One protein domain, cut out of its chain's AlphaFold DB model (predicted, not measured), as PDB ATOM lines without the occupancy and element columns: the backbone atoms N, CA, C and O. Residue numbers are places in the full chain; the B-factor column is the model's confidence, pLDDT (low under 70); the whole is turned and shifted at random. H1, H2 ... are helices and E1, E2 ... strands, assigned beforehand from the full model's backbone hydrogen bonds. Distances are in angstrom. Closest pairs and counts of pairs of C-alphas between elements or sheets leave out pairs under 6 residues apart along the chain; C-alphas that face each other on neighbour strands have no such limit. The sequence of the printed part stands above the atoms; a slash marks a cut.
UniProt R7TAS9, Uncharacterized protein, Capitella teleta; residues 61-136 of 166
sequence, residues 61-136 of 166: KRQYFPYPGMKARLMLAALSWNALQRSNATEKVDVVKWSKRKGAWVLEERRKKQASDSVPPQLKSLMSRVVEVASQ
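AT A GLANCE: This is residues 61 to 136 of the 166 residues of an uncharacterized protein of Capitella teleta (UniProt R7TAS9). The model is a long, thin rod with a fork: helix H1 and the two-stranded hairpin of E1 and E2 follow one another along the longest axis, and helix H2 splays away from H1, meeting it near H2's first residues. Residues 127 to 136, which belong to H2, stick out, as do residues 66 to 72, of which 67 to 72 belong to H1. The printed part has 76 residues, with two named helices and two named strands in the order H1, E1, E2, H2; the sheet, E1 - E2, is antiparallel and the class is mixed. The whole is extended, with a radius of gyration of the C-alphas of 20.8 A and spans of 65 by 31 by 16 A.

HOW THE PARTS SIT: Start at H1, residues 67 to 87, and pass over a tight link to E1, residues 90 to 99, which bends by 52 degrees at residue 96. E1 forms a hairpin with E2, residues 104 to 113, at 155 degrees between their directions; look for N 93 and O 110, 2.9 A apart, and N 106 and O 97, 2.9 A apart, both within hydrogen-bond range. H2, residues 121 to 136, touches H1 with residues 122 to 123 alone, and H1 touches H2 with residues 76 to 80 alone; the closest C-alphas are those of Ser 80 and Gln 122, 7.2 A apart. H1 and H2 run opposite ways at a steep tilt of 39 degrees. E1 and H2 are apart. In H1 and H2 every O i to N i+4 pair is within hydrogen-bond range.

IN THESE COORDINATES: Find C-alpha 67 at (141.441, 185.117, 202.715); from there H1 runs 30.2 A to C-alpha 87. E1 measures 24.2 A and E2 26.7 A from first to last C-alpha. H2 runs 22.9 A and ends at C-alpha 136, at (129.143, 171.301, 220.947).

THE WHOLE: The C-alphas farthest apart, those of Pro 66 and Gly 103, are 65.8 A apart. The printed part has no cut, and no link is long. Look at the B-factor column: residues 86 to 91 and 112 to 122 are under 70, and the mean pLDDT of the printed part is 78.4.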
ATOM      1  N   LYS A  61     131.089 189.949 194.680       87.94
ATOM      2  CA  LYS A  61     132.105 191.016 194.529       87.94
ATOM      3  C   LYS A  61     131.869 192.215 195.455       87.94
ATOM      4  O   LYS A  61     132.753 193.044 195.621       87.94
ATOM      5  N   ARG A  62     130.653 192.339 195.995       89.62
ATOM      6  CA  ARG A  62     130.209 193.480 196.808       89.62
ATOM      7  C   ARG A  62     130.494 193.299 198.299       89.62
ATOM      8  O   ARG A  62     130.327 194.249 199.052       89.62
ATOM      9  N   GLN A  63     130.874 192.097 198.729       87.50
ATOM     10  CA  GLN A  63     131.143 191.788 200.128       87.50
ATOM     11  C   GLN A  63     132.618 191.455 200.315       87.50
ATOM     12  O   GLN A  63     133.218 190.737 199.515       87.50
ATOM     13  N   TYR A  64     133.195 191.971 201.395       89.62
ATOM     14  CA  TYR A  64     134.539 191.603 201.802       89.62
ATOM     15  C   TYR A  64     134.527 190.227 202.473       89.62
ATOM     16  O   TYR A  64     133.706 189.956 203.351       89.62
ATOM     17  N   PHE A  65     135.479 189.377 202.089       85.44
ATOM     18  CA  PHE A  65     135.749 188.113 202.762       85.44
ATOM     19  C   PHE A  65     137.237 188.034 203.110       85.44
ATOM     20  O   PHE A  65     138.072 188.279 202.235       85.44
ATOM     21  N   PRO A  66     137.599 187.638 204.344       85.12
ATOM     22  CA  PRO A  66     138.990 187.363 204.671       85.12
ATOM     23  C   PRO A  66     139.498 186.185 203.828       85.12
ATOM     24  O   PRO A  66     138.723 185.299 203.452       85.12
ATOM     25  N   TYR A  67     140.805 186.140 203.559       85.81
ATOM     26  CA  TYR A  67     141.441 185.117 202.715       85.81
ATOM     27  C   TYR A  67     140.983 183.665 202.986       85.81
ATOM     28  O   TYR A  67     140.559 183.005 202.032       85.81
ATOM     29  N   PRO A  68     140.976 183.152 204.237       84.62
ATOM     30  CA  PRO A  68     140.501 181.790 204.504       84.62
ATOM     31  C   PRO A  68     139.021 181.600 204.137       84.62
ATOM     32  O   PRO A  68     138.646 180.584 203.549       84.62
ATOM     33  N   GLY A  69     138.185 182.607 204.402       83.50
ATOM     34  CA  GLY A  69     136.768 182.597 204.047       83.50
ATOM     35  C   GLY A  69     136.528 182.640 202.537       83.50
ATOM     36  O   GLY A  69     135.590 182.007 202.055       83.50
ATOM     37  N   MET A  70     137.374 183.352 201.789       88.38
ATOM     38  CA  MET A  70     137.341 183.386 200.326       88.38
ATOM     39  C   MET A  70     137.779 182.038 199.740       88.38
ATOM     40  O   MET A  70     137.092 181.482 198.885       88.38
ATOM     41  N   LYS A  71     138.875 181.461 200.250       88.00
ATOM     42  CA  LYS A  71     139.392 180.146 199.837       88.00
ATOM     43  C   LYS A  71     138.344 179.045 200.022       88.00
ATOM     44  O   LYS A  71     138.080 178.298 199.082       88.00
ATOM     45  N   ALA A  72     137.699 178.989 201.189       86.62
ATOM     46  CA  ALA A  72     136.648 178.012 201.470       86.62
ATOM     47  C   ALA A  72     135.444 178.158 200.520       86.62
ATOM     48  O   ALA A  72     134.957 177.167 199.977       86.62
ATOM     49  N   ARG A  73     134.993 179.392 200.261       88.69
ATOM     50  CA  ARG A  73     133.876 179.664 199.341       88.69
ATOM     51  C   ARG A  73     134.201 179.300 197.894       88.69
ATOM     52  O   ARG A  73     133.361 178.705 197.226       88.69
ATOM     53  N   LEU A  74     135.416 179.590 197.427       91.12
ATOM     54  CA  LEU A  74     135.884 179.186 196.096       91.12
ATOM     55  C   LEU A  74     135.916 177.658 195.952       91.12
ATOM     56  O   LEU A  74     135.451 177.128 194.945       91.12
ATOM     57  N   MET A  75     136.412 176.941 196.967       89.50
ATOM     58  CA  MET A  75     136.405 175.472 196.983       89.50
ATOM     59  C   MET A  75     134.981 174.914 196.943       89.50
ATOM     60  O   MET A  75     134.686 174.018 196.154       89.50
ATOM     61  N   LEU A  76     134.076 175.477 197.743       87.25
ATOM     62  CA  LEU A  76     132.669 175.086 197.768       87.25
ATOM     63  C   LEU A  76     131.973 175.343 196.418       87.25
ATOM     64  O   LEU A  76     131.214 174.498 195.937       87.25
ATOM     65  N   ALA A  77     132.259 176.475 195.775       89.62
ATOM     66  CA  ALA A  77     131.764 176.780 194.437       89.62
ATOM     67  C   ALA A  77     132.286 175.775 193.397       89.62
ATOM     68  O   ALA A  77     131.519 175.269 192.584       89.62
ATOM     69  N   ALA A  78     133.569 175.409 193.445       89.12
ATOM     70  CA  ALA A  78     134.122 174.400 192.543       89.12
ATOM     71  C   ALA A  78     133.479 173.016 192.757       89.12
ATOM     72  O   ALA A  78     133.085 172.352 191.798       89.12
ATOM     73  N   LEU A  79     133.318 172.588 194.014       86.06
ATOM     74  CA  LEU A  79     132.689 171.307 194.356       86.06
ATOM     75  C   LEU A  79     131.224 171.237 193.913       86.06
ATOM     76  O   LEU A  79     130.788 170.209 193.388       86.06
ATOM     77  N   SER A  80     130.481 172.324 194.103       84.88
ATOM     78  CA  SER A  80     129.078 172.413 193.696       84.88
ATOM     79  C   SER A  80     128.912 172.491 192.180       84.88
ATOM     80  O   SER A  80     128.038 171.820 191.637       84.88
ATOM     81  N   TRP A  81     129.784 173.218 191.477       86.56
ATOM     82  CA  TRP A  81     129.819 173.237 190.014       86.56
ATOM     83  C   TRP A  81     130.092 171.845 189.437       86.56
ATOM     84  O   TRP A  81     129.408 171.402 188.516       86.56
ATOM     85  N   ASN A  82     131.046 171.114 190.016       85.06
ATOM     86  CA  ASN A  82     131.345 169.743 189.610       85.06
ATOM     87  C   ASN A  82     130.163 168.797 189.863       85.06
ATOM     88  O   ASN A  82     129.872 167.948 189.021       85.06
ATOM     89  N   ALA A  83     129.458 168.949 190.988       80.38
ATOM     90  CA  ALA A  83     128.244 168.182 191.266       80.38
ATOM     91  C   ALA A  83     127.121 168.501 190.264       80.38
ATOM     92  O   ALA A  83     126.498 167.581 189.742       80.38
ATOM     93  N   LEU A  84     126.919 169.780 189.934       79.00
ATOM     94  CA  LEU A  84     125.924 170.223 188.957       79.00
ATOM     95  C   LEU A  84     126.238 169.716 187.541       79.00
ATOM     96  O   LEU A  84     125.345 169.271 186.827       79.00
ATOM     97  N   GLN A  85     127.504 169.746 187.120       78.06
ATOM     98  CA  GLN A  85     127.906 169.176 185.833       78.06
ATOM     99  C   GLN A  85     127.650 167.664 185.773       78.06
ATOM    100  O   GLN A  85     127.203 167.169 184.741       78.06
ATOM    101  N   ARG A  86     127.871 166.941 186.881       69.75
ATOM    102  CA  ARG A  86     127.531 165.513 186.982       69.75
ATOM    103  C   ARG A  86     126.024 165.272 186.933       69.75
ATOM    104  O   ARG A  86     125.605 164.381 186.213       69.75
ATOM    105  N   SER A  87     125.202 166.068 187.620       67.81
ATOM    106  CA  SER A  87     123.740 165.894 187.590       67.81
ATOM    107  C   SER A  87     123.116 166.295 186.246       67.81
ATOM    108  O   SER A  87     122.097 165.749 185.827       67.81
ATOM    109  N   ASN A  88     123.733 167.255 185.551       64.12
ATOM    110  CA  ASN A  88     123.360 167.639 184.190       64.12
ATOM    111  C   ASN A  88     123.791 166.604 183.143       64.12
ATOM    112  O   ASN A  88     123.328 166.683 181.999       64.12
ATOM    113  N   ALA A  89     124.642 165.639 183.507       60.06
ATOM    114  CA  ALA A  89     124.886 164.486 182.662       60.06
ATOM    115  C   ALA A  89     123.557 163.740 182.495       60.06
ATOM    116  O   ALA A  89     122.878 163.389 183.460       60.06
ATOM    117  N   THR A  90     123.141 163.567 181.242       63.38
ATOM    118  CA  THR A  90     121.928 162.813 180.939       63.38
ATOM    119  C   THR A  90     122.258 161.343 181.094       63.38
ATOM    120  O   THR A  90     122.976 160.771 180.278       63.38
ATOM    121  N   GLU A  91     121.739 160.745 182.156       66.94
ATOM    122  CA  GLU A  91     121.829 159.311 182.344       66.94
ATOM    123  C   GLU A  91     120.815 158.642 181.414       66.94
ATOM    124  O   GLU A  91     119.657 159.077 181.294       66.94
ATOM    125  N   LYS A  92     121.278 157.621 180.690       72.06
ATOM    126  CA  LYS A  92     120.396 156.733 179.942       72.06
ATOM    127  C   LYS A  92     119.740 155.806 180.952       72.06
ATOM    128  O   LYS A  92     120.428 155.034 181.608       72.06
ATOM    129  N   VAL A  93     118.430 155.918 181.084       75.12
ATOM    130  CA  VAL A  93     117.634 155.075 181.968       75.12
ATOM    131  C   VAL A  93     116.644 154.316 181.104       75.12
ATOM    132  O   VAL A  93     115.880 154.925 180.349       75.12
ATOM    133  N   ASP A  94     116.647 152.999 181.238       81.88
ATOM    134  CA  ASP A  94     115.657 152.148 180.602       81.88
ATOM    135  C   ASP A  94     114.347 152.233 181.378       81.88
ATOM    136  O   ASP A  94     114.278 151.941 182.573       81.88
ATOM    137  N   VAL A  95     113.293 152.677 180.698       81.94
ATOM    138  CA  VAL A  95     111.960 152.791 181.284       81.94
ATOM    139  C   VAL A  95     111.045 151.786 180.603       81.94
ATOM    140  O   VAL A  95     110.885 151.789 179.383       81.94
ATOM    141  N   VAL A  96     110.420 150.927 181.404       87.25
ATOM    142  CA  VAL A  96     109.428 149.966 180.925       87.25
ATOM    143  C   VAL A  96     108.119 150.707 180.645       87.25
ATOM    144  O   VAL A  96     107.564 151.372 181.519       87.25
ATOM    145  N   LYS A  97     107.621 150.612 179.410       87.62
ATOM    146  CA  LYS A  97     106.404 151.295 178.959       87.62
ATOM    147  C   LYS A  97     105.486 150.333 178.218       87.62
ATOM    148  O   LYS A  97     105.920 149.577 177.352       87.62
ATOM    149  N   TRP A  98     104.192 150.390 178.520       84.19
ATOM    150  CA  TRP A  98     103.191 149.593 177.815       84.19
ATOM    151  C   TRP A  98     102.982 150.109 176.384       84.19
ATOM    152  O   TRP A  98     102.606 151.266 176.172       84.19
ATOM    153  N   SER A  99     103.204 149.250 175.387       83.06
ATOM    154  CA  SER A  99     102.966 149.566 173.980       83.06
ATOM    155  C   SER A  99     101.603 149.049 173.537       83.06
ATOM    156  O   SER A  99     101.430 147.858 173.286       83.06
ATOM    157  N   LYS A 100     100.643 149.962 173.346       85.94
ATOM    158  CA  LYS A 100      99.296 149.619 172.855       85.94
ATOM    159  C   LYS A 100      99.307 148.933 171.482       85.94
ATOM    160  O   LYS A 100      98.455 148.099 171.228       85.94
ATOM    161  N   ARG A 101     100.280 149.250 170.611       83.31
ATOM    162  CA  ARG A 101     100.406 148.630 169.274       83.31
ATOM    163  C   ARG A 101     100.875 147.178 169.324       83.31
ATOM    164  O   ARG A 101     100.491 146.404 168.464       83.31
ATOM    165  N   LYS A 102     101.745 146.838 170.279       81.12
ATOM    166  CA  LYS A 102     102.304 145.483 170.415       81.12
ATOM    167  C   LYS A 102     101.588 144.646 171.479       81.12
ATOM    168  O   LYS A 102     101.908 143.475 171.612       81.12
ATOM    169  N   GLY A 103     100.676 145.245 172.252       87.56
ATOM    170  CA  GLY A 103     100.007 144.579 173.374       87.56
ATOM    171  C   GLY A 103     100.982 144.060 174.435       87.56
ATOM    172  O   GLY A 103     100.708 143.044 175.060       87.56
ATOM    173  N   ALA A 104     102.141 144.707 174.589       83.62
ATOM    174  CA  ALA A 104     103.233 144.217 175.425       83.62
ATOM    175  C   ALA A 104     104.006 145.361 176.094       83.62
ATOM    176  O   ALA A 104     104.027 146.499 175.605       83.62
ATOM    177  N   TRP A 105     104.684 145.040 177.197       88.56
ATOM    178  CA  TRP A 105     105.661 145.917 177.836       88.56
ATOM    179  C   TRP A 105     106.932 145.989 176.984       88.56
ATOM    180  O   TRP A 105     107.497 144.965 176.614       88.56
ATOM    181  N   VAL A 106     107.366 147.204 176.649       86.50
ATOM    182  CA  VAL A 106     108.554 147.464 175.827       86.50
ATOM    183  C   VAL A 106     109.533 148.318 176.626       86.50
ATOM    184  O   VAL A 106     109.125 149.251 177.322       86.50
ATOM    185  N   LEU A 107     110.821 147.995 176.513       86.88
ATOM    186  CA  LEU A 107     111.911 148.792 177.069       86.88
ATOM    187  C   LEU A 107     112.147 150.024 176.174       86.88
ATOM    188  O   LEU A 107     112.403 149.877 174.979       86.88
ATOM    189  N   GLU A 108     112.019 151.231 176.726       84.94
ATOM    190  CA  GLU A 108     112.286 152.499 176.031       84.94
ATOM    191  C   GLU A 108     113.486 153.190 176.698       84.94
ATOM    192  O   GLU A 108     113.414 153.552 177.875       84.94
ATOM    193  N   GLU A 109     114.575 153.406 175.948       80.94
ATOM    194  CA  GLU A 109     115.698 154.230 176.416       80.94
ATOM    195  C   GLU A 109     115.216 155.678 176.587       80.94
ATOM    196  O   GLU A 109     114.868 156.358 175.613       80.94
ATOM    197  N   ARG A 110     115.243 156.193 177.817       79.94
ATOM    198  CA  ARG A 110     114.997 157.609 178.093       79.94
ATOM    199  C   ARG A 110     116.229 158.282 178.655       79.94
ATOM    200  O   ARG A 110     116.928 157.766 179.517       79.94
ATOM    201  N   ARG A 111     116.445 159.521 178.218       74.25
ATOM    202  CA  ARG A 111     117.404 160.420 178.859       74.25
ATOM    203  C   ARG A 111     116.702 161.126 180.006       74.25
ATOM    204  O   ARG A 111     115.837 161.969 179.766       74.25
ATOM    205  N   LYS A 112     117.068 160.797 181.241       67.62
ATOM    206  CA  LYS A 112     116.589 161.520 182.420       67.62
ATOM    207  C   LYS A 112     117.702 162.455 182.887       67.62
ATOM    208  O   LYS A 112     118.846 162.042 183.040       67.62
ATOM    209  N   LYS A 113     117.379 163.734 183.078       61.34
ATOM    210  CA  LYS A 113     118.264 164.638 183.821       61.34
ATOM    211  C   LYS A 113     118.157 164.266 185.295       61.34
ATOM    212  O   LYS A 113     117.036 164.072 185.775       61.34
ATOM    213  N   GLN A 114     119.274 164.163 186.009       60.00
ATOM    214  CA  GLN A 114     119.192 164.018 187.457       60.00
ATOM    215  C   GLN A 114     118.617 165.317 188.032       60.00
ATOM    216  O   GLN A 114     119.013 166.415 187.633       60.00
ATOM    217  N   ALA A 115     117.630 165.202 188.921       57.53
ATOM    218  CA  ALA A 115     117.053 166.362 189.586       57.53
ATOM    219  C   ALA A 115     118.137 166.998 190.467       57.53
ATOM    220  O   ALA A 115     118.595 166.380 191.425       57.53
ATOM    221  N   SER A 116     118.585 168.207 190.127       54.44
ATOM    222  CA  SER A 116     119.515 168.938 190.981       54.44
ATOM    223  C   SER A 116     118.729 169.611 192.105       54.44
ATOM    224  O   SER A 116     117.960 170.541 191.849       54.44
ATOM    225  N   ASP A 117     118.938 169.176 193.344       56.38
ATOM    226  CA  ASP A 117     118.538 169.937 194.528       56.38
ATOM    227  C   ASP A 117     119.098 171.374 194.433       56.38
ATOM    228  O   ASP A 117     120.265 171.576 194.093       56.38
ATOM    229  N   SER A 118     118.283 172.396 194.740       52.62
ATOM    230  CA  SER A 118     118.678 173.822 194.629       52.62
ATOM    231  C   SER A 118     119.840 174.234 195.538       52.62
ATOM    232  O   SER A 118     120.448 175.290 195.340       52.62
ATOM    233  N   VAL A 119     120.147 173.414 196.541       57.00
ATOM    234  CA  VAL A 119     121.295 173.587 197.425       57.00
ATOM    235  C   VAL A 119     122.244 172.427 197.151       57.00
ATOM    236  O   VAL A 119     121.811 171.280 197.286       57.00
ATOM    237  N   PRO A 120     123.520 172.687 196.804       64.62
ATOM    238  CA  PRO A 120     124.493 171.623 196.610       64.62
ATOM    239  C   PRO A 120     124.473 170.700 197.834       64.62
ATOM    240  O   PRO A 120     124.550 171.206 198.957       64.62
ATOM    241  N   PRO A 121     124.375 169.372 197.671       65.44
ATOM    242  CA  PRO A 121     124.261 168.447 198.802       65.44
ATOM    243  C   PRO A 121     125.435 168.595 199.783       65.44
ATOM    244  O   PRO A 121     125.265 168.474 200.995       65.44
ATOM    245  N   GLN A 122     126.609 168.978 199.269       68.44
ATOM    246  CA  GLN A 122     127.797 169.268 200.074       68.44
ATOM    247  C   GLN A 122     127.607 170.479 201.003       68.44
ATOM    248  O   GLN A 122     128.163 170.501 202.095       68.44
ATOM    249  N   LEU A 123     126.815 171.478 200.600       72.06
ATOM    250  CA  LEU A 123     126.558 172.670 201.405       72.06
ATOM    251  C   LEU A 123     125.641 172.359 202.592       72.06
ATOM    252  O   LEU A 123     125.907 172.842 203.686       72.06
ATOM    253  N   LYS A 124     124.614 171.519 202.405       73.31
ATOM    254  CA  LYS A 124     123.740 171.079 203.508       73.31
ATOM    255  C   LYS A 124     124.550 170.359 204.594       73.31
ATOM    256  O   LYS A 124     124.465 170.733 205.758       73.31
ATOM    257  N   SER A 125     125.384 169.394 204.193       76.06
ATOM    258  CA  SER A 125     126.252 168.635 205.109       76.06
ATOM    259  C   SER A 125     127.321 169.504 205.786       76.06
ATOM    260  O   SER A 125     127.621 169.314 206.962       76.06
ATOM    261  N   LEU A 126     127.888 170.484 205.074       76.06
ATOM    262  CA  LEU A 126     128.831 171.426 205.675       76.06
ATOM    263  C   LEU A 126     128.140 172.300 206.729       76.06
ATOM    264  O   LEU A 126     128.670 172.469 207.821       76.06
ATOM    265  N   MET A 127     126.959 172.840 206.415       75.12
ATOM    266  CA  MET A 127     126.212 173.705 207.330       75.12
ATOM    267  C   MET A 127     125.758 172.953 208.579       75.12
ATOM    268  O   MET A 127     125.907 173.487 209.672       75.12
ATOM    269  N   SER A 128     125.289 171.706 208.446       79.56
ATOM    270  CA  SER A 128     124.949 170.882 209.612       79.56
ATOM    271  C   SER A 128     126.168 170.653 210.504       79.56
ATOM    272  O   SER A 128     126.090 170.850 211.710       79.56
ATOM    273  N   ARG A 129     127.330 170.354 209.909       77.56
ATOM    274  CA  ARG A 129     128.573 170.133 210.655       77.56
ATOM    275  C   ARG A 129     129.103 171.399 211.331       77.56
ATOM    276  O   ARG A 129     129.634 171.325 212.432       77.56
ATOM    277  N   VAL A 130     128.959 172.566 210.699       77.88
ATOM    278  CA  VAL A 130     129.299 173.861 211.317       77.88
ATOM    279  C   VAL A 130     128.397 174.136 212.521       77.88
ATOM    280  O   VAL A 130     128.896 174.567 213.557       77.88
ATOM    281  N   VAL A 131     127.096 173.859 212.404       80.31
ATOM    282  CA  VAL A 131     126.140 174.002 213.512       80.31
ATOM    283  C   VAL A 131     126.476 173.040 214.651       80.31
ATOM    284  O   VAL A 131     126.527 173.472 215.796       80.31
ATOM    285  N   GLU A 132     126.784 171.776 214.354       82.38
ATOM    286  CA  GLU A 132     127.218 170.788 215.353       82.38
ATOM    287  C   GLU A 132     128.466 171.258 216.105       82.38
ATOM    288  O   GLU A 132     128.450 171.335 217.331       82.38
ATOM    289  N   VAL A 133     129.512 171.667 215.382       80.19
ATOM    290  CA  VAL A 133     130.766 172.173 215.964       80.19
ATOM    291  C   VAL A 133     130.526 173.401 216.842       80.19
ATOM    292  O   VAL A 133     131.062 173.473 217.947       80.19
ATOM    293  N   ALA A 134     129.708 174.348 216.375       77.31
ATOM    294  CA  ALA A 134     129.363 175.546 217.134       77.31
ATOM    295  C   ALA A 134     128.534 175.216 218.387       77.31
ATOM    296  O   ALA A 134     128.774 175.792 219.442       77.31
ATOM    297  N   SER A 135     127.590 174.276 218.283       78.56
ATOM    298  CA  SER A 135     126.718 173.866 219.393       78.56
ATOM    299  C   SER A 135     127.439 173.039 220.461       78.56
ATOM    300  O   SER A 135     127.116 173.150 221.638       78.56
ATOM    301  N   GLN A 136     128.426 172.229 220.066       80.75
ATOM    302  CA  GLN A 136     129.143 171.301 220.947       80.75
ATOM    303  C   GLN A 136     130.507 171.836 221.406       80.75
ATOM    304  O   GLN A 136     131.236 171.120 222.088       80.75
TER     305      GLN A 136